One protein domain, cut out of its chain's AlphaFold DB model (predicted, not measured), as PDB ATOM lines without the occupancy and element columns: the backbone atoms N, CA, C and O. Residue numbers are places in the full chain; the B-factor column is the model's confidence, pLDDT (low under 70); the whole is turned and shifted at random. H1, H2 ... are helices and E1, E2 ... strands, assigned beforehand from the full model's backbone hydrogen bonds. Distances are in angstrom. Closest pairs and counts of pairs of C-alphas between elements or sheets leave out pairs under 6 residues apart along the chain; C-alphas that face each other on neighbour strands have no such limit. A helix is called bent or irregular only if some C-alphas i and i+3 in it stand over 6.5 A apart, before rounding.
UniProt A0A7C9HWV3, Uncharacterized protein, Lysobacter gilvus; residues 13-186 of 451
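Overview. This is residues 13 to 186 of the 451 residues of an uncharacterized protein of Lysobacter gilvus (UniProt A0A7C9HWV3). One twisted sheet of eight strands makes the middle of three layers, with H1 and H2 over one face and H3 and H4 over the other; residues 24 to 29 stick out. The printed part has 174 residues with four named helices and eight named strands, in the order E1 E2 H1 E3 H2 E4 E5 E6 H3 E7 H4 E8, of mixed class. The sheet's order is E1 E8 E2 E7 E6 E3 E5 E4, mixed. The whole is compact, with a radius of gyration of the C-alphas of 16.0 A and spans of 48 by 34 by 32 A.

Arrangement. E1, residues 13 to 18, is an edge strand, antiparallel to E8, residues 178 to 183, with N 15 and O 180 within hydrogen-bond range at 2.9 A. E8 is parallel to E2, residues 33 to 37 (N 181 and O 35, 2.8 A), and E2 to E7, residues 153 to 157 (N 36 and O 155, 2.8 A). E7 is parallel to E6, residues 133 to 137 (N 154 and O 133, 2.8 A), and E6 to E3, residues 61 to 66 (N 63 and O 134, 2.8 A). E3 is antiparallel to E5, residues 110 to 115 (N 64 and O 112, 2.8 A), which forms a hairpin with edge strand E4, residues 97 to 101 (N 99 and O 113, 2.8 A). H1, residues 40 to 52, has a height over the sheet of 10.0 A and runs slantwise to E2, at 35 degrees on the local plane. H2, residues 75 to 92, is on the same face, over E3 and E5; it is irregular, with C-alphas 81 and 84 7.7 A apart. Its residues 84 to 92 touch H1 at a shallow tilt of 12 degrees, the same way; the closest C-alphas are those of Ala 41 and Cys 85, 4.8 A. On the opposite face, H3, residues 143 to 148, runs along E6, and H4, residues 160 to 172, along E2. They touch, closest at the C-alphas of Pro 144 and Leu 170, 6.3 A. E6, H3, E7 form a strand-helix-strand unit, parallel neighbour strands with a helix between; E2, H1, E3, then E3, H2, E4, then E7, H4, E8 form split ones, other strands lying between; each crossover is right-handed. Each O i to N i+4 pair is within hydrogen-bond range in H1, H3 and H4, and 10 of 14 in H2.

Along the chain. E1 begins at C-alpha 13 (95.991, 205.517, 78.726). H1 is 18.5 A long, H2 24.0 A, H4 18.0 A. E8, 16.2 A, ends at C-alpha 183 (90.102, 203.058, 77.226).

Size, cuts and confidence. The C-alphas of Pro 24 and Asp 72 are farthest apart, 49.8 A. The printed part has no cut. The links E1 to E2 and E5 to E6 are long. Mean pLDDT of the printed part is 72.0; residues 13 to 31 and 116 to 131 are among those under 70.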
ATOM      1  N   VAL A  13      95.110 204.736  77.849       64.75
ATOM      2  CA  VAL A  13      95.991 205.517  78.726       64.75
ATOM      3  C   VAL A  13      96.424 204.633  79.895       64.75
ATOM      4  O   VAL A  13      95.558 204.108  80.598       64.75
ATOM      5  N   PRO A  14      97.737 204.463  80.145       61.53
ATOM      6  CA  PRO A  14      98.210 203.658  81.261       61.53
ATOM      7  C   PRO A  14      97.820 204.305  82.591       61.53
ATOM      8  O   PRO A  14      98.060 205.492  82.819       61.53
ATOM      9  N   VAL A  15      97.231 203.499  83.470       59.41
ATOM     10  CA  VAL A  15      96.743 203.926  84.786       59.41
ATOM     11  C   VAL A  15      97.605 203.362  85.905       59.41
ATOM     12  O   VAL A  15      97.962 204.085  86.833       59.41
ATOM     13  N   GLU A  16      97.940 202.077  85.822       63.97
ATOM     14  CA  GLU A  16      98.674 201.358  86.862       63.97
ATOM     15  C   GLU A  16      99.625 200.351  86.215       63.97
ATOM     16  O   GLU A  16      99.273 199.675  85.246       63.97
ATOM     17  N   LEU A  17     100.838 200.250  86.759       68.25
ATOM     18  CA  LEU A  17     101.831 199.256  86.371       68.25
ATOM     19  C   LEU A  17     102.253 198.485  87.621       68.25
ATOM     20  O   LEU A  17     102.764 199.087  88.565       68.25
ATOM     21  N   VAL A  18     102.039 197.172  87.609       59.97
ATOM     22  CA  VAL A  18     102.492 196.249  88.652       59.97
ATOM     23  C   VAL A  18     103.600 195.394  88.039       59.97
ATOM     24  O   VAL A  18     103.403 194.819  86.968       59.97
ATOM     25  N   LEU A  19     104.772 195.374  88.675       64.25
ATOM     26  CA  LEU A  19     105.930 194.583  88.256       64.25
ATOM     27  C   LEU A  19     106.366 193.673  89.403       64.25
ATOM     28  O   LEU A  19     106.334 194.090  90.566       64.25
ATOM     29  N   ALA A  20     106.799 192.456  89.071       60.56
ATOM     30  CA  ALA A  20     107.457 191.580  90.026       60.56
ATOM     31  C   ALA A  20     108.754 192.237  90.552       60.56
ATOM     32  O   ALA A  20     109.435 192.927  89.790       60.56
ATOM     33  N   PRO A  21     109.131 192.017  91.826       52.75
ATOM     34  CA  PRO A  21     110.359 192.574  92.402       52.75
ATOM     35  C   PRO A  21     111.638 192.203  91.633       52.75
ATOM     36  O   PRO A  21     112.581 192.989  91.620       52.75
ATOM     37  N   ASP A  22     111.639 191.038  90.976       53.94
ATOM     38  CA  ASP A  22     112.783 190.485  90.240       53.94
ATOM     39  C   ASP A  22     112.708 190.714  88.717       53.94
ATOM     40  O   ASP A  22     113.574 190.248  87.976       53.94
ATOM     41  N   ASP A  23     111.682 191.420  88.223       53.66
ATOM     42  CA  ASP A  23     111.575 191.745  86.798       53.66
ATOM     43  C   ASP A  23     112.586 192.867  86.484       53.66
ATOM     44  O   ASP A  23     112.483 193.960  87.057       53.66
ATOM     45  N   PRO A  24     113.594 192.649  85.613       45.72
ATOM     46  CA  PRO A  24     114.563 193.687  85.299       45.72
ATOM     47  C   PRO A  24     113.814 194.911  84.777       45.72
ATOM     48  O   PRO A  24     112.980 194.798  83.878       45.72
ATOM     49  N   VAL A  25     114.120 196.084  85.343       41.81
ATOM     50  CA  VAL A  25     113.544 197.393  84.997       41.81
ATOM     51  C   VAL A  25     113.912 197.757  83.550       41.81
ATOM     52  O   VAL A  25     114.719 198.639  83.277       41.81
ATOM     53  N   GLN A  26     113.332 197.064  82.575       42.31
ATOM     54  CA  GLN A  26     113.359 197.441  81.175       42.31
ATOM     55  C   GLN A  26     112.162 198.350  80.937       42.31
ATOM     56  O   GLN A  26     111.084 197.917  80.542       42.31
ATOM     57  N   GLN A  27     112.374 199.649  81.150       41.03
ATOM     58  CA  GLN A  27     111.390 200.727  80.962       41.03
ATOM     59  C   GLN A  27     110.815 200.832  79.525       41.03
ATOM     60  O   GLN A  27     110.041 201.741  79.246       41.03
ATOM     61  N   HIS A  28     111.176 199.920  78.612       37.09
ATOM     62  CA  HIS A  28     110.940 200.027  77.170       37.09
ATOM     63  C   HIS A  28     110.164 198.858  76.537       37.09
ATOM     64  O   HIS A  28     109.820 198.951  75.360       37.09
ATOM     65  N   ARG A  29     109.822 197.784  77.268       44.38
ATOM     66  CA  ARG A  29     108.885 196.762  76.759       44.38
ATOM     67  C   ARG A  29     107.530 196.926  77.435       44.38
ATOM     68  O   ARG A  29     107.431 196.901  78.658       44.38
ATOM     69  N   ALA A  30     106.473 197.122  76.643       48.72
ATOM     70  CA  ALA A  30     105.112 197.004  77.155       48.72
ATOM     71  C   ALA A  30     104.966 195.618  77.815       48.72
ATOM     72  O   ALA A  30     105.431 194.636  77.230       48.72
ATOM     73  N   PRO A  31     104.381 195.519  79.021       55.34
ATOM     74  CA  PRO A  31     104.206 194.229  79.658       55.34
ATOM     75  C   PRO A  31     103.349 193.357  78.749       55.34
ATOM     76  O   PRO A  31     102.340 193.812  78.207       55.34
ATOM     77  N   ALA A  32     103.743 192.093  78.613       70.75
ATOM     78  CA  ALA A  32     103.024 191.097  77.821       70.75
ATOM     79  C   ALA A  32     101.588 190.844  78.331       70.75
ATOM     80  O   ALA A  32     100.818 190.134  77.692       70.75
ATOM     81  N   ARG A  33     101.242 191.409  79.497       85.50
ATOM     82  CA  ARG A  33      99.977 191.254  80.211       85.50
ATOM     83  C   ARG A  33      99.344 192.622  80.459       85.50
ATOM     84  O   ARG A  33      99.906 193.445  81.190       85.50
ATOM     85  N   ARG A  34      98.188 192.875  79.844       87.50
ATOM     86  CA  ARG A  34      97.460 194.156  79.914       87.50
ATOM     87  C   ARG A  34      96.004 193.929  80.306       87.50
ATOM     88  O   ARG A  34      95.375 192.986  79.844       87.50
ATOM     89  N   VAL A  35      95.445 194.831  81.099       88.06
ATOM     90  CA  VAL A  35      94.016 194.915  81.405       88.06
ATOM     91  C   VAL A  35      93.501 196.232  80.835       88.06
ATOM     92  O   VAL A  35      93.935 197.295  81.268       88.06
ATOM     93  N   LEU A  36      92.590 196.171  79.868       87.81
ATOM     94  CA  LEU A  36      91.937 197.331  79.265       87.81
ATOM     95  C   LEU A  36      90.576 197.546  79.929       87.81
ATOM     96  O   LEU A  36      89.652 196.756  79.731       87.81
ATOM     97  N   CYS A  37      90.451 198.608  80.717       82.69
ATOM     98  CA  CYS A  37      89.216 199.008  81.375       82.69
ATOM     99  C   CYS A  37      88.424 199.945  80.454       82.69
ATOM    100  O   CYS A  37      88.867 201.050  80.169       82.69
ATOM    101  N   GLY A  38      87.253 199.526  79.987       76.94
ATOM    102  CA  GLY A  38      86.428 200.304  79.064       76.94
ATOM    103  C   GLY A  38      85.378 199.449  78.367       76.94
ATOM    104  O   GLY A  38      85.379 198.220  78.469       76.94
ATOM    105  N   ALA A  39      84.454 200.088  77.643       79.75
ATOM    106  CA  ALA A  39      83.478 199.350  76.845       79.75
ATOM    107  C   ALA A  39      84.217 198.412  75.863       79.75
ATOM    108  O   ALA A  39      85.115 198.885  75.165       79.75
ATOM    109  N   PRO A  40      83.856 197.116  75.757       82.94
ATOM    110  CA  PRO A  40      84.649 196.156  74.988       82.94
ATOM    111  C   PRO A  40      84.894 196.561  73.529       82.94
ATOM    112  O   PRO A  40      86.000 196.385  73.031       82.94
ATOM    113  N   ALA A  41      83.911 197.183  72.872       79.38
ATOM    114  CA  ALA A  41      84.069 197.712  71.518       79.38
ATOM    115  C   ALA A  41      85.167 198.790  71.442       79.38
ATOM    116  O   ALA A  41      86.011 198.732  70.556       79.38
ATOM    117  N   LEU A  42      85.215 199.718  72.406       77.00
ATOM    118  CA  LEU A  42      86.248 200.758  72.472       77.00
ATOM    119  C   LEU A  42      87.629 200.157  72.759       77.00
ATOM    120  O   LEU A  42      88.617 200.599  72.183       77.00
ATOM    121  N   CYS A  43      87.707 199.128  73.610       82.62
ATOM    122  CA  CYS A  43      88.953 198.402  73.866       82.62
ATOM    123  C   CYS A  43      89.486 197.731  72.595       82.62
ATOM    124  O   CYS A  43      90.660 197.885  72.268       82.62
ATOM    125  N   VAL A  44      88.627 197.029  71.848       82.19
ATOM    126  CA  VAL A  44      89.007 196.408  70.571       82.19
ATOM    127  C   VAL A  44      89.421 197.472  69.555       82.19
ATOM    128  O   VAL A  44      90.427 197.310  68.870       82.19
ATOM    129  N   ALA A  45      88.690 198.579  69.470       77.62
ATOM    130  CA  ALA A  45      88.990 199.636  68.517       77.62
ATOM    131  C   ALA A  45      90.292 200.395  68.852       77.62
ATOM    132  O   ALA A  45      91.077 200.688  67.946       77.62
ATOM    133  N   ALA A  46      90.612 200.578  70.137       79.81
ATOM    134  CA  ALA A  46      91.919 201.064  70.575       79.81
ATOM    135  C   ALA A  46      93.058 200.112  70.168       79.81
ATOM    136  O   ALA A  46      94.089 200.576  69.685       79.81
ATOM    137  N   LEU A  47      92.863 198.792  70.269       80.69
ATOM    138  CA  LEU A  47      93.845 197.809  69.786       80.69
ATOM    139  C   LEU A  47      94.032 197.874  68.261       80.69
ATOM    140  O   LEU A  47      95.160 197.798  67.779       80.69
ATOM    141  N   ILE A  48      92.954 198.071  67.491       76.38
ATOM    142  CA  ILE A  48      93.044 198.304  66.037       76.38
ATOM    143  C   ILE A  48      93.845 199.584  65.754       76.38
ATOM    144  O   ILE A  48      94.665 199.619  64.834       76.38
ATOM    145  N   ALA A  49      93.620 200.649  66.526       73.12
ATOM    146  CA  ALA A  49      94.347 201.904  66.379       73.12
ATOM    147  C   ALA A  49      95.843 201.751  66.705       73.12
ATOM    148  O   ALA A  49      96.670 202.284  65.966       73.12
ATOM    149  N   GLU A  50      96.191 200.997  67.752       76.62
ATOM    150  CA  GLU A  50      97.573 200.646  68.104       76.62
ATOM    151  C   GLU A  50      98.264 199.886  66.962       76.62
ATOM    152  O   GLU A  50      99.325 200.311  66.497       76.62
ATOM    153  N   GLN A  51      97.618 198.849  66.416       72.75
ATOM    154  CA  GLN A  51      98.142 198.098  65.268       72.75
ATOM    155  C   GLN A  51      98.392 198.991  64.050       72.75
ATOM    156  O   GLN A  51      99.448 198.911  63.423       72.75
ATOM    157  N   ARG A  52      97.447 199.881  63.722       72.56
ATOM    158  CA  ARG A  52      97.585 200.830  62.601       72.56
ATOM    159  C   ARG A  52      98.741 201.812  62.792       72.56
ATOM    160  O   ARG A  52      99.262 202.326  61.809       72.56
ATOM    161  N   GLN A  53      99.127 202.079  64.035       68.00
ATOM    162  CA  GLN A  53     100.267 202.928  64.388       68.00
ATOM    163  C   GLN A  53     101.584 202.140  64.495       68.00
ATOM    164  O   GLN A  53     102.608 202.725  64.839       68.00
ATOM    165  N   GLY A  54     101.577 200.831  64.216       66.69
ATOM    166  CA  GLY A  54     102.743 199.957  64.371       66.69
ATOM    167  C   GLY A  54     103.109 199.671  65.831       66.69
ATOM    168  O   GLY A  54     104.216 199.216  66.116       66.69
ATOM    169  N   LEU A  55     102.202 199.957  66.769       63.22
ATOM    170  CA  LEU A  55     102.391 199.745  68.197       63.22
ATOM    171  C   LEU A  55     101.791 198.385  68.582       63.22
ATOM    172  O   LEU A  55     100.586 198.248  68.745       63.22
ATOM    173  N   GLY A  56     102.645 197.374  68.749       63.50
ATOM    174  CA  GLY A  56     102.241 196.042  69.212       63.50
ATOM    175  C   GLY A  56     101.900 195.048  68.096       63.50
ATOM    176  O   GLY A  56     101.540 195.416  66.981       63.50
ATOM    177  N   ALA A  57     102.053 193.758  68.404       63.22
ATOM    178  CA  ALA A  57     101.710 192.666  67.497       63.22
ATOM    179  C   ALA A  57     100.206 192.344  67.577       63.22
ATOM    180  O   ALA A  57      99.614 192.481  68.653       63.22
ATOM    181  N   PRO A  58      99.576 191.896  66.475       67.50
ATOM    182  CA  PRO A  58      98.194 191.451  66.521       67.50
ATOM    183  C   PRO A  58      98.011 190.270  67.477       67.50
ATOM    184  O   PRO A  58      98.911 189.431  67.591       67.50
ATOM    185  N   PRO A  59      96.864 190.187  68.180       75.75
ATOM    186  CA  PRO A  59      96.594 189.029  69.008       75.75
ATOM    187  C   PRO A  59      96.500 187.795  68.108       75.75
ATOM    188  O   PRO A  59      95.766 187.789  67.123       75.75
ATOM    189  N   GLY A  60      97.248 186.747  68.451       73.50
ATOM    190  CA  GLY A  60      97.229 185.493  67.693       73.50
ATOM    191  C   GLY A  60      95.938 184.701  67.906       73.50
ATOM    192  O   GLY A  60      95.544 183.904  67.060       73.50
ATOM    193  N   ARG A  61      95.272 184.945  69.041       80.94
ATOM    194  CA  ARG A  61      94.026 184.297  69.446       80.94
ATOM    195  C   ARG A  61      93.149 185.286  70.202       80.94
ATOM    196  O   ARG A  61      93.648 186.059  71.020       80.94
ATOM    197  N   ILE A  62      91.847 185.234  69.961       86.25
ATOM    198  CA  ILE A  62      90.837 185.990  70.700       86.25
ATOM    199  C   ILE A  62      89.881 184.982  71.330       86.25
ATOM    200  O   ILE A  62      89.362 184.114  70.636       86.25
ATOM    201  N   VAL A  63      89.644 185.102  72.631       86.19
ATOM    202  CA  VAL A  63      88.695 184.280  73.383       86.19
ATOM    203  C   VAL A  63      87.613 185.192  73.942       86.19
ATOM    204  O   VAL A  63      87.913 186.117  74.698       86.19
ATOM    205  N   LEU A  64      86.363 184.925  73.571       86.94
ATOM    206  CA  LEU A  64      85.190 185.539  74.174       86.94
ATOM    207  C   LEU A  64      84.467 184.501  75.026       86.94
ATOM    208  O   LEU A  64      84.020 183.485  74.498       86.94
ATOM    209  N   ASP A  65      84.346 184.772  76.318       86.69
ATOM    210  CA  ASP A  65      83.601 183.951  77.273       86.69
ATOM    211  C   ASP A  65      82.308 184.692  77.643       86.69
ATOM    212  O   ASP A  65      82.354 185.752  78.272       86.69
ATOM    213  N   LEU A  66      81.164 184.203  77.153       85.75
ATOM    214  CA  LEU A  66      79.874 184.895  77.213       85.75
ATOM    215  C   LEU A  66      78.864 184.110  78.064       85.75
ATOM    216  O   LEU A  66      78.308 183.098  77.619       85.75
ATOM    217  N   HIS A  67      78.556 184.625  79.250       82.75
ATOM    218  CA  HIS A  67      77.553 184.084  80.161       82.75
ATOM    219  C   HIS A  67      76.176 184.761  79.975       82.75
ATOM    220  O   HIS A  67      76.056 185.852  79.398       82.75
ATOM    221  N   PRO A  68      75.088 184.086  80.387       79.50
ATOM    222  CA  PRO A  68      73.776 184.716  80.479       79.50
ATOM    223  C   PRO A  68      73.801 185.866  81.492       79.50
ATOM    224  O   PRO A  68      74.276 185.713  82.615       79.50
ATOM    225  N   ALA A  69      73.247 187.014  81.109       74.12
ATOM    226  CA  ALA A  69      73.065 188.158  82.002       74.12
ATOM    227  C   ALA A  69      71.901 187.975  83.002       74.12
ATOM    228  O   ALA A  69      71.752 188.785  83.917       74.12
ATOM    229  N   GLY A  70      71.077 186.940  82.820       77.88
ATOM    230  CA  GLY A  70      69.928 186.582  83.651       77.88
ATOM    231  C   GLY A  70      69.146 185.417  83.040       77.88
ATOM    232  O   GLY A  70      69.503 184.939  81.962       77.88
ATOM    233  N   ASP A  71      68.077 184.989  83.713       73.62
ATOM    234  CA  ASP A  71      67.291 183.809  83.322       73.62
ATOM    235  C   ASP A  71      66.598 183.963  81.954       73.62
ATOM    236  O   ASP A  71      66.418 182.974  81.255       73.62
ATOM    237  N   ASP A  72      66.307 185.197  81.522       78.19
ATOM    238  CA  ASP A  72      65.701 185.498  80.213       78.19
ATOM    239  C   ASP A  72      66.740 185.780  79.092       78.19
ATOM    240  O   ASP A  72      66.376 186.133  77.963       78.19
ATOM    241  N   ASP A  73      68.052 185.673  79.365       81.19
ATOM    242  CA  ASP A  73      69.113 185.980  78.385       81.19
ATOM    243  C   ASP A  73      69.405 184.795  77.454       81.19
ATOM    244  O   ASP A  73      70.375 184.041  77.628       81.19
ATOM    245  N   THR A  74      68.563 184.667  76.425       85.44
ATOM    246  CA  THR A  74      68.739 183.687  75.345       85.44
ATOM    247  C   THR A  74      70.090 183.840  74.637       85.44
ATOM    248  O   THR A  74      70.679 184.926  74.577       85.44
ATOM    249  N   LEU A  75      70.562 182.761  74.004       81.88
ATOM    250  CA  LEU A  75      71.763 182.774  73.164       81.88
ATOM    251  C   LEU A  75      71.735 183.895  72.105       81.88
ATOM    252  O   LEU A  75      72.737 184.579  71.896       81.88
ATOM    253  N   ALA A  76      70.584 184.112  71.461       82.44
ATOM    254  CA  ALA A  76      70.420 185.138  70.434       82.44
ATOM    255  C   ALA A  76      70.559 186.554  71.011       82.44
ATOM    256  O   ALA A  76      71.304 187.369  70.461       82.44
ATOM    257  N   THR A  77      69.910 186.833  72.145       83.38
ATOM    258  CA  THR A  77      70.027 188.117  72.858       83.38
ATOM    259  C   THR A  77      71.472 188.378  73.274       83.38
ATOM    260  O   THR A  77      71.994 189.483  73.080       83.38
ATOM    261  N   ARG A  78      72.157 187.343  73.770       84.31
ATOM    262  CA  ARG A  78      73.560 187.425  74.169       84.31
ATOM    263  C   ARG A  78      74.471 187.758  72.998       84.31
ATOM    264  O   ARG A  78      75.255 188.697  73.101       84.31
ATOM    265  N   LEU A  79      74.347 187.052  71.877       82.94
ATOM    266  CA  LEU A  79      75.137 187.326  70.672       82.94
ATOM    267  C   LEU A  79      74.829 188.716  70.095       82.94
ATOM    268  O   LEU A  79      75.758 189.456  69.764       82.94
ATOM    269  N   ALA A  80      73.554 189.122  70.063       81.88
ATOM    270  CA  ALA A  80      73.134 190.432  69.567       81.88
ATOM    271  C   ALA A  80      73.808 191.584  70.331       81.88
ATOM    272  O   ALA A  80      74.295 192.540  69.719       81.88
ATOM    273  N   ARG A  81      73.929 191.451  71.657       81.12
ATOM    274  CA  ARG A  81      74.597 192.407  72.558       81.12
ATOM    275  C   ARG A  81      76.069 192.656  72.211       81.12
ATOM    276  O   ARG A  81      76.606 193.719  72.521       81.12
ATOM    277  N   TRP A  82      76.719 191.683  71.575       79.19
ATOM    278  CA  TRP A  82      78.133 191.718  71.206       79.19
ATOM    279  C   TRP A  82      78.374 191.979  69.713       79.19
ATOM    280  O   TRP A  82      79.529 192.111  69.308       79.19
ATOM    281  N   THR A  83      77.317 192.164  68.912       78.81
ATOM    282  CA  THR A  83      77.397 192.483  67.471       78.81
ATOM    283  C   THR A  83      78.397 193.599  67.137       78.81
ATOM    284  O   THR A  83      79.240 193.383  66.261       78.81
ATOM    285  N   PRO A  84      78.413 194.753  67.844       72.44
ATOM    286  CA  PRO A  84      79.391 195.808  67.562       72.44
ATOM    287  C   PRO A  84      80.841 195.364  67.798       72.44
ATOM    288  O   PRO A  84      81.744 195.776  67.074       72.44
ATOM    289  N   CYS A  85      81.075 194.497  68.788       79.88
ATOM    290  CA  CYS A  85      82.405 193.959  69.066       79.88
ATOM    291  C   CYS A  85      82.829 192.948  68.000       79.88
ATOM    292  O   CYS A  85      83.973 192.996  67.565       79.88
ATOM    293  N   PHE A  86      81.929 192.074  67.536       81.00
ATOM    294  CA  PHE A  86      82.257 191.086  66.502       81.00
ATOM    295  C   PHE A  86      82.738 191.729  65.199       81.00
ATOM    296  O   PHE A  86      83.733 191.279  64.629       81.00
ATOM    297  N   ALA A  87      82.098 192.819  64.767       79.25
ATOM    298  CA  ALA A  87      82.523 193.563  63.581       79.25
ATOM    299  C   ALA A  87      83.958 194.113  63.720       79.25
ATOM    300  O   ALA A  87      84.770 194.023  62.795       79.25
ATOM    301  N   LEU A  88      84.297 194.636  64.901       80.69
ATOM    302  CA  LEU A  88      85.635 195.151  65.190       80.69
ATOM    303  C   LEU A  88      86.667 194.025  65.312       80.69
ATOM    304  O   LEU A  88      87.758 194.132  64.762       80.69
ATOM    305  N   LEU A  89      86.321 192.910  65.953       82.06
ATOM    306  CA  LEU A  89      87.210 191.750  66.064       82.06
ATOM    307  C   LEU A  89      87.560 191.165  64.697       82.06
ATOM    308  O   LEU A  89      88.708 190.788  64.476       82.06
ATOM    309  N   ARG A  90      86.614 191.173  63.751       79.25
ATOM    310  CA  ARG A  90      86.885 190.781  62.364       79.25
ATOM    311  C   ARG A  90      87.863 191.727  61.666       79.25
ATOM    312  O   ARG A  90      88.608 191.295  60.801       79.25
ATOM    313  N   THR A  91      87.892 192.998  62.059       77.69
ATOM    314  CA  THR A  91      88.881 193.964  61.558       77.69
ATOM    315  C   THR A  91      90.255 193.749  62.197       77.69
ATOM    316  O   THR A  91      91.270 193.907  61.528       77.69
ATOM    317  N   LEU A  92      90.290 193.384  63.483       74.44
ATOM    318  CA  LEU A  92      91.521 193.117  64.233       74.44
ATOM    319  C   LEU A  92      92.207 191.813  63.787       74.44
ATOM    320  O   LEU A  92      93.430 191.707  63.852       74.44
ATOM    321  N   ALA A  93      91.418 190.827  63.354       70.81
ATOM    322  CA  ALA A  93      91.884 189.522  62.900       70.81
ATOM    323  C   ALA A  93      91.077 189.055  61.664       70.81
ATOM    324  O   ALA A  93      90.208 188.185  61.784       70.81
ATOM    325  N   PRO A  94      91.327 189.636  60.473       69.44
ATOM    326  CA  PRO A  94      90.541 189.356  59.264       69.44
ATOM    327  C   PRO A  94      90.662 187.906  58.787       69.44
ATOM    328  O   PRO A  94      89.665 187.315  58.375       69.44
ATOM    329  N   GLU A  95      91.848 187.316  58.938       68.75
ATOM    330  CA  GLU A  95      92.156 185.942  58.521       68.75
ATOM    331  C   GLU A  95      91.822 184.887  59.589       68.75
ATOM    332  O   GLU A  95      92.033 183.696  59.378       68.75
ATOM    333  N   ALA A  96      91.301 185.295  60.752       69.75
ATOM    334  CA  ALA A  96      91.018 184.350  61.823       69.75
ATOM    335  C   ALA A  96      89.781 183.496  61.535       69.75
ATOM    336  O   ALA A  96      88.718 184.004  61.167       69.75
ATOM    337  N   ALA A  97      89.894 182.190  61.757       75.00
ATOM    338  CA  ALA A  97      88.754 181.287  61.747       75.00
ATOM    339  C   ALA A  97      87.967 181.452  63.054       75.00
ATOM    340  O   ALA A  97      88.552 181.456  64.138       75.00
ATOM    341  N   LEU A  98      86.643 181.596  62.955       76.50
ATOM    342  CA  LEU A  98      85.753 181.608  64.113       76.50
ATOM    343  C   LEU A  98      85.372 180.168  64.466       76.50
ATOM    344  O   LEU A  98      84.719 179.484  63.681       76.50
ATOM    345  N   VAL A  99      85.747 179.738  65.664       75.06
ATOM    346  CA  VAL A  99      85.318 178.483  66.278       75.06
ATOM    347  C   VAL A  99      84.317 178.815  67.376       75.06
ATOM    348  O   VAL A  99      84.584 179.641  68.250       75.06
ATOM    349  N   VAL A 100      83.153 178.178  67.317       72.81
ATOM    350  CA  VAL A 100      82.051 178.390  68.258       72.81
ATOM    351  C   VAL A 100      81.817 177.099  69.023       72.81
ATOM    352  O   VAL A 100      81.519 176.070  68.420       72.81
ATOM    353  N   GLU A 101      81.909 177.153  70.348       70.88
ATOM    354  CA  GLU A 101      81.410 176.082  71.207       70.88
ATOM    355  C   GLU A 101      79.970 176.413  71.596       70.88
ATOM    356  O   GLU A 101      79.715 177.191  72.517       70.88
ATOM    357  N   ILE A 102      79.019 175.871  70.824       69.12
ATOM    358  CA  ILE A 102      77.589 176.066  71.081       69.12
ATOM    359  C   ILE A 102      77.211 175.240  72.321       69.12
ATOM    360  O   ILE A 102      77.422 174.024  72.321       69.12
ATOM    361  N   PRO A 103      76.655 175.858  73.376       73.06
ATOM    362  CA  PRO A 103      76.212 175.126  74.552       73.06
ATOM    363  C   PRO A 103      75.020 174.225  74.225       73.06
ATOM    364  O   PRO A 103      74.162 174.570  73.419       73.06
ATOM    365  N   ALA A 104      74.919 173.091  74.922       73.19
ATOM    366  CA  ALA A 104      73.775 172.183  74.801       73.19
ATOM    367  C   ALA A 104      72.452 172.778  75.338       73.19
ATOM    368  O   ALA A 104      71.382 172.243  75.066       73.19
ATOM    369  N   ASN A 105      72.525 173.866  76.111       76.88
ATOM    370  CA  ASN A 105      71.390 174.599  76.669       76.88
ATOM    371  C   ASN A 105      71.456 176.060  76.198       76.88
ATOM    372  O   ASN A 105      72.520 176.674  76.285       76.88
ATOM    373  N   GLU A 106      70.330 176.641  75.773       71.69
ATOM    374  CA  GLU A 106      70.225 178.052  75.355       71.69
ATOM    375  C   GLU A 106      70.667 179.048  76.442       71.69
ATOM    376  O   GLU A 106      71.144 180.142  76.135       71.69
ATOM    377  N   HIS A 107      70.589 178.639  77.711       75.19
ATOM    378  CA  HIS A 107      71.007 179.417  78.880       75.19
ATOM    379  C   HIS A 107      72.426 179.055  79.359       75.19
ATOM    380  O   HIS A 107      72.907 179.594  80.350       75.19
ATOM    381  N   GLY A 108      73.123 178.141  78.677       76.06
ATOM    382  CA  GLY A 108      74.504 177.771  78.998       76.06
ATOM    383  C   GLY A 108      75.516 178.832  78.549       76.06
ATOM    384  O   GLY A 108      75.204 179.631  77.663       76.06
ATOM    385  N   PRO A 109      76.729 178.869  79.130       79.00
ATOM    386  CA  PRO A 109      77.798 179.765  78.690       79.00
ATOM    387  C   PRO A 109      78.264 179.414  77.273       79.00
ATOM    388  O   PRO A 109      78.231 178.254  76.869       79.00
ATOM    389  N   VAL A 110      78.707 180.420  76.523       83.00
ATOM    390  CA  VAL A 110      79.195 180.257  75.147       83.00
ATOM    391  C   VAL A 110      80.622 180.755  75.094       83.00
ATOM    392  O   VAL A 110      80.881 181.910  75.438       83.00
ATOM    393  N   GLN A 111      81.524 179.916  74.595       82.00
ATOM    394  CA  GLN A 111      82.879 180.339  74.288       82.00
ATOM    395  C   GLN A 111      83.058 180.471  72.774       82.00
ATOM    396  O   GLN A 111      82.774 179.552  72.003       82.00
ATOM    397  N   LEU A 112      83.534 181.640  72.352       82.06
ATOM    398  CA  LEU A 112      83.880 181.933  70.967       82.06
ATOM    399  C   LEU A 112      85.385 182.134  70.882       82.06
ATOM    400  O   LEU A 112      85.957 182.927  71.631       82.06
ATOM    401  N   VAL A 113      86.025 181.441  69.950       80.50
ATOM    402  CA  VAL A 113      87.464 181.545  69.731       80.50
ATOM    403  C   VAL A 113      87.699 181.998  68.299       80.50
ATOM    404  O   VAL A 113      87.318 181.300  67.366       80.50
ATOM    405  N   LEU A 114      88.334 183.156  68.117       75.00
ATOM    406  CA  LEU A 114      88.906 183.524  66.823       75.00
ATOM    407  C   LEU A 114      90.391 183.181  66.834       75.00
ATOM    408  O   LEU A 114      91.133 183.661  67.694       75.00
ATOM    409  N   ASP A 115      90.813 182.359  65.881       71.00
ATOM    410  CA  ASP A 115      92.197 181.909  65.758       71.00
ATOM    411  C   ASP A 115      92.752 182.263  64.374       71.00
ATOM    412  O   ASP A 115      92.236 181.806  63.352       71.00
ATOM    413  N   ALA A 116      93.807 183.084  64.345       58.41
ATOM    414  CA  ALA A 116      94.491 183.512  63.124       58.41
ATOM    415  C   ALA A 116      95.274 182.383  62.432       58.41
ATOM    416  O   ALA A 116      95.729 182.559  61.305       58.41
ATOM    417  N   PHE A 117      95.451 181.232  63.090       54.28
ATOM    418  CA  PHE A 117      96.304 180.151  62.601       54.28
ATOM    419  C   PHE A 117      95.557 179.007  61.911       54.28
ATOM    420  O   PHE A 117      96.232 178.155  61.344       54.28
ATOM    421  N   GLY A 118      94.216 178.994  61.929       52.09
ATOM    422  CA  GLY A 118      93.347 178.086  61.162       52.09
ATOM    423  C   GLY A 118      93.710 176.594  61.233       52.09
ATOM    424  O   GLY A 118      94.417 176.108  60.359       52.09
ATOM    425  N   TRP A 119      93.199 175.836  62.218       46.91
ATOM    426  CA  TRP A 119      93.389 174.370  62.266       46.91
ATOM    427  C   TRP A 119      92.143 173.571  62.715       46.91
ATOM    428  O   TRP A 119      91.288 174.122  63.410       46.91
ATOM    429  N   PRO A 120      92.039 172.271  62.341       44.84
ATOM    430  CA  PRO A 120      90.903 171.393  62.635       44.84
ATOM    431  C   PRO A 120      90.898 170.886  64.088       44.84
ATOM    432  O   PRO A 120      91.912 170.924  64.786       44.84
ATOM    433  N   GLU A 121      89.752 170.348  64.511       40.91
ATOM    434  CA  GLU A 121      89.286 170.091  65.889       40.91
ATOM    435  C   GLU A 121      90.224 169.389  66.900       40.91
ATOM    436  O   GLU A 121      89.953 169.419  68.098       40.91
ATOM    437  N   VAL A 122      91.343 168.794  66.485       39.28
ATOM    438  CA  VAL A 122      92.111 167.830  67.301       39.28
ATOM    439  C   VAL A 122      93.131 168.482  68.258       39.28
ATOM    440  O   VAL A 122      93.778 167.790  69.040       39.28
ATOM    441  N   ARG A 123      93.302 169.813  68.266       42.56
ATOM    442  CA  ARG A 123      94.320 170.478  69.119       42.56
ATOM    443  C   ARG A 123      93.850 171.737  69.861       42.56
ATOM    444  O   ARG A 123      94.627 172.670  70.037       42.56
ATOM    445  N   ARG A 124      92.618 171.738  70.393       46.69
ATOM    446  CA  ARG A 124      92.093 172.819  71.268       46.69
ATOM    447  C   ARG A 124      92.910 173.037  72.565       46.69
ATOM    448  O   ARG A 124      92.894 174.137  73.109       46.69
ATOM    449  N   ASN A 125      93.692 172.035  72.994       41.50
ATOM    450  CA  ASN A 125      94.480 172.029  74.242       41.50
ATOM    451  C   ASN A 125      95.985 172.321  74.079       41.50
ATOM    452  O   ASN A 125      96.755 172.069  75.003       41.50
ATOM    453  N   ALA A 126      96.447 172.823  72.930       40.81
ATOM    454  CA  ALA A 126      97.863 173.152  72.761       40.81
ATOM    455  C   ALA A 126      98.230 174.434  73.537       40.81
ATOM    456  O   ALA A 126      98.239 175.540  72.998       40.81
ATOM    457  N   SER A 127      98.543 174.273  74.822       42.34
ATOM    458  CA  SER A 127      99.296 175.232  75.623       42.34
ATOM    459  C   SER A 127     100.696 175.378  75.025       42.34
ATOM    460  O   SER A 127     101.574 174.555  75.274       42.34
ATOM    461  N   GLY A 128     100.896 176.395  74.192       45.12
ATOM    462  CA  GLY A 128     102.227 176.752  73.707       45.12
ATOM    463  C   GLY A 128     102.261 177.132  72.237       45.12
ATOM    464  O   GLY A 128     102.632 176.307  71.411       45.12
ATOM    465  N   ARG A 129     101.937 178.394  71.935       49.38
ATOM    466  CA  ARG A 129     102.564 179.184  70.860       49.38
ATOM    467  C   ARG A 129     102.578 180.662  71.278       49.38
ATOM    468  O   ARG A 129     101.601 181.129  71.860       49.38
ATOM    469  N   ASP A 130     103.689 181.347  70.995       52.16
ATOM    470  CA  ASP A 130     104.117 182.699  71.424       52.16
ATOM    471  C   ASP A 130     103.245 183.871  70.913       52.16
ATOM    472  O   ASP A 130     103.734 184.845  70.340       52.16
ATOM    473  N   GLY A 131     101.928 183.790  71.090       68.19
ATOM    474  CA  GLY A 131     100.988 184.845  70.719       68.19
ATOM    475  C   GLY A 131     100.380 185.526  71.939       68.19
ATOM    476  O   GLY A 131     100.031 184.870  72.917       68.19
ATOM    477  N   THR A 132     100.192 186.844  71.866       79.56
ATOM    478  CA  THR A 132      99.344 187.546  72.841       79.56
ATOM    479  C   THR A 132      97.888 187.140  72.618       79.56
ATOM    480  O   THR A 132      97.406 187.200  71.484       79.56
ATOM    481  N   VAL A 133      97.187 186.728  73.676       86.19
ATOM    482  CA  VAL A 133      95.769 186.339  73.607       86.19
ATOM    483  C   VAL A 133      94.872 187.485  74.061       86.19
ATOM    484  O   VAL A 133      95.054 188.017  75.153       86.19
ATOM    485  N   LEU A 134      93.883 187.863  73.252       88.31
ATOM    486  CA  LEU A 134      92.854 188.824  73.653       88.31
ATOM    487  C   LEU A 134      91.720 188.087  74.373       88.31
ATOM    488  O   LEU A 134      91.056 187.240  73.786       88.31
ATOM    489  N   LEU A 135      91.499 188.417  75.637       89.94
ATOM    490  CA  LEU A 135      90.489 187.832  76.507       89.94
ATOM    491  C   LEU A 135      89.363 188.836  76.724       89.94
ATOM    492  O   LEU A 135      89.585 189.954  77.190       89.94
ATOM    493  N   ILE A 136      88.146 188.427  76.406       89.06
ATOM    494  CA  ILE A 136      86.948 189.234  76.579       89.06
ATOM    495  C   ILE A 136      85.947 188.380  77.343       89.06
ATOM    496  O   ILE A 136      85.579 187.304  76.889       89.06
ATOM    497  N   ALA A 137      85.504 188.857  78.498       84.56
ATOM    498  CA  ALA A 137      84.456 188.197  79.261       84.56
ATOM    499  C   ALA A 137      83.392 189.212  79.664       84.56
ATOM    500  O   ALA A 137      83.667 190.408  79.812       84.56
ATOM    501  N   ASP A 138      82.170 188.736  79.827       77.88
ATOM    502  CA  ASP A 138      81.097 189.509  80.434       77.88
ATOM    503  C   ASP A 138      81.230 189.591  81.958       77.88
ATOM    504  O   ASP A 138      81.011 190.664  82.521       77.88
ATOM    505  N   ASP A 139      81.675 188.508  82.598       78.94
ATOM    506  CA  ASP A 139      82.070 188.478  84.003       78.94
ATOM    507  C   ASP A 139      83.600 188.534  84.162       78.94
ATOM    508  O   ASP A 139      84.348 187.622  83.792       78.94
ATOM    509  N   ALA A 140      84.078 189.608  84.796       75.06
ATOM    510  CA  ALA A 140      85.494 189.813  85.079       75.06
ATOM    511  C   ALA A 140      86.099 188.746  86.009       75.06
ATOM    512  O   ALA A 140      87.319 188.576  86.018       75.06
ATOM    513  N   SER A 141      85.282 188.013  86.774       77.88
ATOM    514  CA  SER A 141      85.731 186.924  87.650       77.88
ATOM    515  C   SER A 141      86.303 185.722  86.883       77.88
ATOM    516  O   SER A 141      87.082 184.948  87.445       77.88
ATOM    517  N   ARG A 142      85.962 185.585  85.592       82.06
ATOM    518  CA  ARG A 142      86.389 184.491  84.700       82.06
ATOM    519  C   ARG A 142      87.741 184.748  84.042       82.06
ATOM    520  O   ARG A 142      88.514 183.818  83.811       82.06
ATOM    521  N   LEU A 143      88.068 186.020  83.822       83.81
ATOM    522  CA  LEU A 143      89.317 186.457  83.192       83.81
ATOM    523  C   LEU A 143      90.604 185.935  83.855       83.81
ATOM    524  O   LEU A 143      91.503 185.581  83.101       83.81
ATOM    525  N   PRO A 144      90.742 185.814  85.194       81.50
ATOM    526  CA  PRO A 144      91.949 185.251  85.795       81.50
ATOM    527  C   PRO A 144      92.165 183.787  85.395       81.50
ATOM    528  O   PRO A 144      93.292 183.384  85.130       81.50
ATOM    529  N   ALA A 145      91.099 182.980  85.336       81.31
ATOM    530  CA  ALA A 145      91.210 181.575  84.946       81.31
ATOM    531  C   ALA A 145      91.638 181.432  83.479       81.31
ATOM    532  O   ALA A 145      92.493 180.605  83.170       81.31
ATOM    533  N   LEU A 146      91.095 182.278  82.599       80.00
ATOM    534  CA  LEU A 146      91.475 182.332  81.186       80.00
ATOM    535  C   LEU A 146      92.908 182.854  80.998       80.00
ATOM    536  O   LEU A 146      93.664 182.317  80.195       80.00
ATOM    537  N   ALA A 147      93.303 183.874  81.763       78.44
ATOM    538  CA  ALA A 147      94.625 184.491  81.701       78.44
ATOM    539  C   ALA A 147      95.752 183.524  82.084       78.44
ATOM    540  O   ALA A 147      96.797 183.532  81.442       78.44
ATOM    541  N   LEU A 148      95.531 182.659  83.078       72.06
ATOM    542  CA  LEU A 148      96.526 181.682  83.544       72.06
ATOM    543  C   LEU A 148      96.913 180.642  82.485       72.06
ATOM    544  O   LEU A 148      98.005 180.084  82.550       72.06
ATOM    545  N   ALA A 149      96.050 180.394  81.499       72.12
ATOM    546  CA  ALA A 149      96.360 179.495  80.391       72.12
ATOM    547  C   ALA A 149      97.386 180.091  79.403       72.12
ATOM    548  O   ALA A 149      97.829 179.397  78.483       72.12
ATOM    549  N   HIS A 150      97.758 181.368  79.567       76.19
ATOM    550  CA  HIS A 150      98.531 182.126  78.591       76.19
ATOM    551  C   HIS A 150      99.672 182.928  79.237       76.19
ATOM    552  O   HIS A 150      99.524 183.571  80.273       76.19
ATOM    553  N   THR A 151     100.838 182.933  78.591       74.69
ATOM    554  CA  THR A 151     102.016 183.687  79.048       74.69
ATOM    555  C   THR A 151     101.894 185.189  78.764       74.69
ATOM    556  O   THR A 151     102.347 186.001  79.578       74.69
ATOM    557  N   ALA A 152     101.233 185.546  77.655       82.62
ATOM    558  CA  ALA A 152     100.936 186.903  77.206       82.62
ATOM    559  C   ALA A 152      99.436 187.057  76.908       82.62
ATOM    560  O   ALA A 152      98.860 186.266  76.157       82.62
ATOM    561  N   TRP A 153      98.797 188.079  77.473       88.12
ATOM    562  CA  TRP A 153      97.357 188.289  77.333       88.12
ATOM    563  C   TRP A 153      96.951 189.760  77.461       88.12
ATOM    564  O   TRP A 153      97.593 190.565  78.132       88.12
ATOM    565  N   ILE A 154      95.836 190.111  76.832       90.06
ATOM    566  CA  ILE A 154      95.165 191.401  76.971       90.06
ATOM    567  C   ILE A 154      93.739 191.101  77.414       90.06
ATOM    568  O   ILE A 154      93.009 190.455  76.678       90.06
ATOM    569  N   ALA A 155      93.332 191.544  78.596       91.12
ATOM    570  CA  ALA A 155      91.993 191.315  79.126       91.12
ATOM    571  C   ALA A 155      91.143 192.585  79.011       91.12
ATOM    572  O   ALA A 155      91.518 193.625  79.549       91.12
ATOM    573  N   CYS A 156      89.991 192.520  78.343       89.44
ATOM    574  CA  CYS A 156      89.036 193.626  78.289       89.44
ATOM    575  C   CYS A 156      88.026 193.514  79.429       89.44
ATOM    576  O   CYS A 156      87.315 192.517  79.545       89.44
ATOM    577  N   VAL A 157      87.925 194.567  80.236       84.00
ATOM    578  CA  VAL A 157      87.014 194.641  81.376       84.00
ATOM    579  C   VAL A 157      86.108 195.850  81.222       84.00
ATOM    580  O   VAL A 157      86.579 196.973  81.080       84.00
ATOM    581  N   ARG A 158      84.792 195.628  81.278       78.31
ATOM    582  CA  ARG A 158      83.800 196.677  81.004       78.31
ATOM    583  C   ARG A 158      83.816 197.818  82.021       78.31
ATOM    584  O   ARG A 158      83.604 198.972  81.659       78.31
ATOM    585  N   GLU A 159      84.038 197.493  83.289       70.25
ATOM    586  CA  GLU A 159      83.829 198.407  84.408       70.25
ATOM    587  C   GLU A 159      84.904 198.287  85.491       70.25
ATOM    588  O   GLU A 159      85.546 197.253  85.679       70.25
ATOM    589  N   SER A 160      85.074 199.364  86.254       65.38
ATOM    590  CA  SER A 160      86.144 199.482  87.247       65.38
ATOM    591  C   SER A 160      85.988 198.529  88.428       65.38
ATOM    592  O   SER A 160      86.993 198.085  88.977       65.38
ATOM    593  N   ALA A 161      84.752 198.175  88.796       64.75
ATOM    594  CA  ALA A 161      84.489 197.169  89.823       64.75
ATOM    595  C   ALA A 161      85.018 195.791  89.391       64.75
ATOM    596  O   ALA A 161      85.766 195.159  90.139       64.75
ATOM    597  N   GLY A 162      84.735 195.386  88.148       68.31
ATOM    598  CA  GLY A 162      85.306 194.186  87.540       68.31
ATOM    599  C   GLY A 162      86.832 194.243  87.450       68.31
ATOM    600  O   GLY A 162      87.504 193.263  87.759       68.31
ATOM    601  N   CYS A 163      87.405 195.403  87.114       73.62
ATOM    602  CA  CYS A 163      88.860 195.565  87.030       73.62
ATOM    603  C   CYS A 163      89.525 195.421  88.408       73.62
ATOM    604  O   CYS A 163      90.549 194.751  88.538       73.62
ATOM    605  N   ALA A 164      88.928 196.003  89.452       66.06
ATOM    606  CA  ALA A 164      89.400 195.877  90.828       66.06
ATOM    607  C   ALA A 164      89.282 194.432  91.346       66.06
ATOM    608  O   ALA A 164      90.189 193.952  92.033       66.06
ATOM    609  N   ALA A 165      88.201 193.731  90.994       67.50
ATOM    610  CA  ALA A 165      88.001 192.322  91.323       67.50
ATOM    611  C   ALA A 165      89.036 191.421  90.626       67.50
ATOM    612  O   ALA A 165      89.694 190.622  91.292       67.50
ATOM    613  N   LEU A 166      89.246 191.602  89.318       75.00
ATOM    614  CA  LEU A 166      90.268 190.898  88.540       75.00
ATOM    615  C   LEU A 166      91.665 191.143  89.120       75.00
ATOM    616  O   LEU A 166      92.373 190.191  89.434       75.00
ATOM    617  N   ARG A 167      92.028 192.411  89.349       77.75
ATOM    618  CA  ARG A 167      93.298 192.813  89.973       77.75
ATOM    619  C   ARG A 167      93.513 192.108  91.307       77.75
ATOM    620  O   ARG A 167      94.579 191.547  91.541       77.75
ATOM    621  N   ARG A 168      92.510 192.129  92.190       73.00
ATOM    622  CA  ARG A 168      92.585 191.455  93.492       73.00
ATOM    623  C   ARG A 168      92.822 189.955  93.321       73.00
ATOM    624  O   ARG A 168      93.652 189.408  94.037       73.00
ATOM    625  N   THR A 169      92.122 189.309  92.394       74.69
ATOM    626  CA  THR A 169      92.274 187.871  92.138       74.69
ATOM    627  C   THR A 169      93.655 187.525  91.590       74.69
ATOM    628  O   THR A 169      94.255 186.570  92.072       74.69
ATOM    629  N   LEU A 170      94.181 188.313  90.647       76.88
ATOM    630  CA  LEU A 170      95.536 188.151  90.105       76.88
ATOM    631  C   LEU A 170      96.586 188.278  91.219       76.88
ATOM    632  O   LEU A 170      97.371 187.359  91.441       76.88
ATOM    633  N   LEU A 171      96.520 189.351  92.014       76.81
ATOM    634  CA  LEU A 171      97.459 189.578  93.118       76.81
ATOM    635  C   LEU A 171      97.386 188.485  94.195       76.81
ATOM    636  O   LEU A 171      98.420 188.024  94.668       76.81
ATOM    637  N   LEU A 172      96.180 188.044  94.577       72.50
ATOM    638  CA  LEU A 172      96.003 186.962  95.557       72.50
ATOM    639  C   LEU A 172      96.538 185.614  95.058       72.50
ATOM    640  O   LEU A 172      96.891 184.768  95.875       72.50
ATOM    641  N   ARG A 173      96.585 185.406  93.740       71.94
ATOM    642  CA  ARG A 173      97.133 184.200  93.108       71.94
ATOM    643  C   ARG A 173      98.629 184.304  92.789       71.94
ATOM    644  O   ARG A 173      99.189 183.340  92.283       71.94
ATOM    645  N   GLY A 174      99.273 185.428  93.115       71.31
ATOM    646  CA  GLY A 174     100.708 185.642  92.913       71.31
ATOM    647  C   GLY A 174     101.089 186.242  91.555       71.31
ATOM    648  O   GLY A 174     102.279 186.397  91.283       71.31
ATOM    649  N   ASP A 175     100.124 186.632  90.717       74.56
ATOM    650  CA  ASP A 175     100.409 187.366  89.482       74.56
ATOM    651  C   ASP A 175     100.807 188.808  89.817       74.56
ATOM    652  O   ASP A 175      99.999 189.594  90.316       74.56
ATOM    653  N   THR A 176     102.059 189.168  89.531       72.12
ATOM    654  CA  THR A 176     102.644 190.464  89.924       72.12
ATOM    655  C   THR A 176     103.181 191.299  88.763       72.12
ATOM    656  O   THR A 176     103.503 192.460  88.977       72.12
ATOM    657  N   SER A 177     103.201 190.776  87.533       81.75
ATOM    658  CA  SER A 177     103.654 191.519  86.344       81.75
ATOM    659  C   SER A 177     102.503 191.745  85.358       81.75
ATOM    660  O   SER A 177     102.236 190.899  84.506       81.75
ATOM    661  N   PHE A 178     101.799 192.879  85.466       81.44
ATOM    662  CA  PHE A 178     100.752 193.301  84.521       81.44
ATOM    663  C   PHE A 178     100.480 194.816  84.581       81.44
ATOM    664  O   PHE A 178     100.789 195.497  85.559       81.44
ATOM    665  N   ARG A 179      99.866 195.360  83.525       81.94
ATOM    666  CA  ARG A 179      99.460 196.775  83.440       81.94
ATOM    667  C   ARG A 179      97.953 196.920  83.317       81.94
ATOM    668  O   ARG A 179      97.325 196.137  82.616       81.94
ATOM    669  N   ILE A 180      97.395 197.955  83.938       80.31
ATOM    670  CA  ILE A 180      96.004 198.378  83.752       80.31
ATOM    671  C   ILE A 180      95.984 199.691  82.964       80.31
ATOM    672  O   ILE A 180      96.718 200.636  83.273       80.31
ATOM    673  N   GLU A 181      95.129 199.750  81.950       81.56
ATOM    674  CA  GLU A 181      94.949 200.890  81.056       81.56
ATOM    675  C   GLU A 181      93.460 201.227  80.949       81.56
ATOM    676  O   GLU A 181      92.621 200.332  80.913       81.56
ATOM    677  N   ASP A 182      93.124 202.514  80.902       72.50
ATOM    678  CA  ASP A 182      91.746 202.975  80.697       72.50
ATOM    679  C   ASP A 182      91.543 203.304  79.215       72.50
ATOM    680  O   ASP A 182      92.408 203.928  78.589       72.50
ATOM    681  N   VAL A 183      90.412 202.889  78.648       74.56
ATOM    682  CA  VAL A 183      90.102 203.058  77.226       74.56
ATOM    683  C   VAL A 183      88.781 203.786  77.055       74.56
ATOM    684  O   VAL A 183      87.733 203.345  77.529       74.56
ATOM    685  N   GLY A 184      88.826 204.904  76.327       60.09
ATOM    686  CA  GLY A 184      87.624 205.625  75.908       60.09
ATOM    687  C   GLY A 184      86.832 206.270  77.048       60.09
ATOM    688  O   GLY A 184      85.697 206.682  76.833       60.09
ATOM    689  N   ALA A 185      87.412 206.377  78.248       50.12
ATOM    690  CA  ALA A 185      86.801 207.101  79.350       50.12
ATOM    691  C   ALA A 185      86.647 208.578  78.979       50.12
ATOM    692  O   ALA A 185      87.628 209.261  78.669       50.12
ATOM    693  N   THR A 186      85.425 209.099  79.066       46.34
ATOM    694  CA  THR A 186      85.255 210.553  79.059       46.34
ATOM    695  C   THR A 186      86.036 211.161  80.235       46.34
ATOM    696  O   THR A 186      86.201 210.506  81.271       46.34
TER     697      THR A 186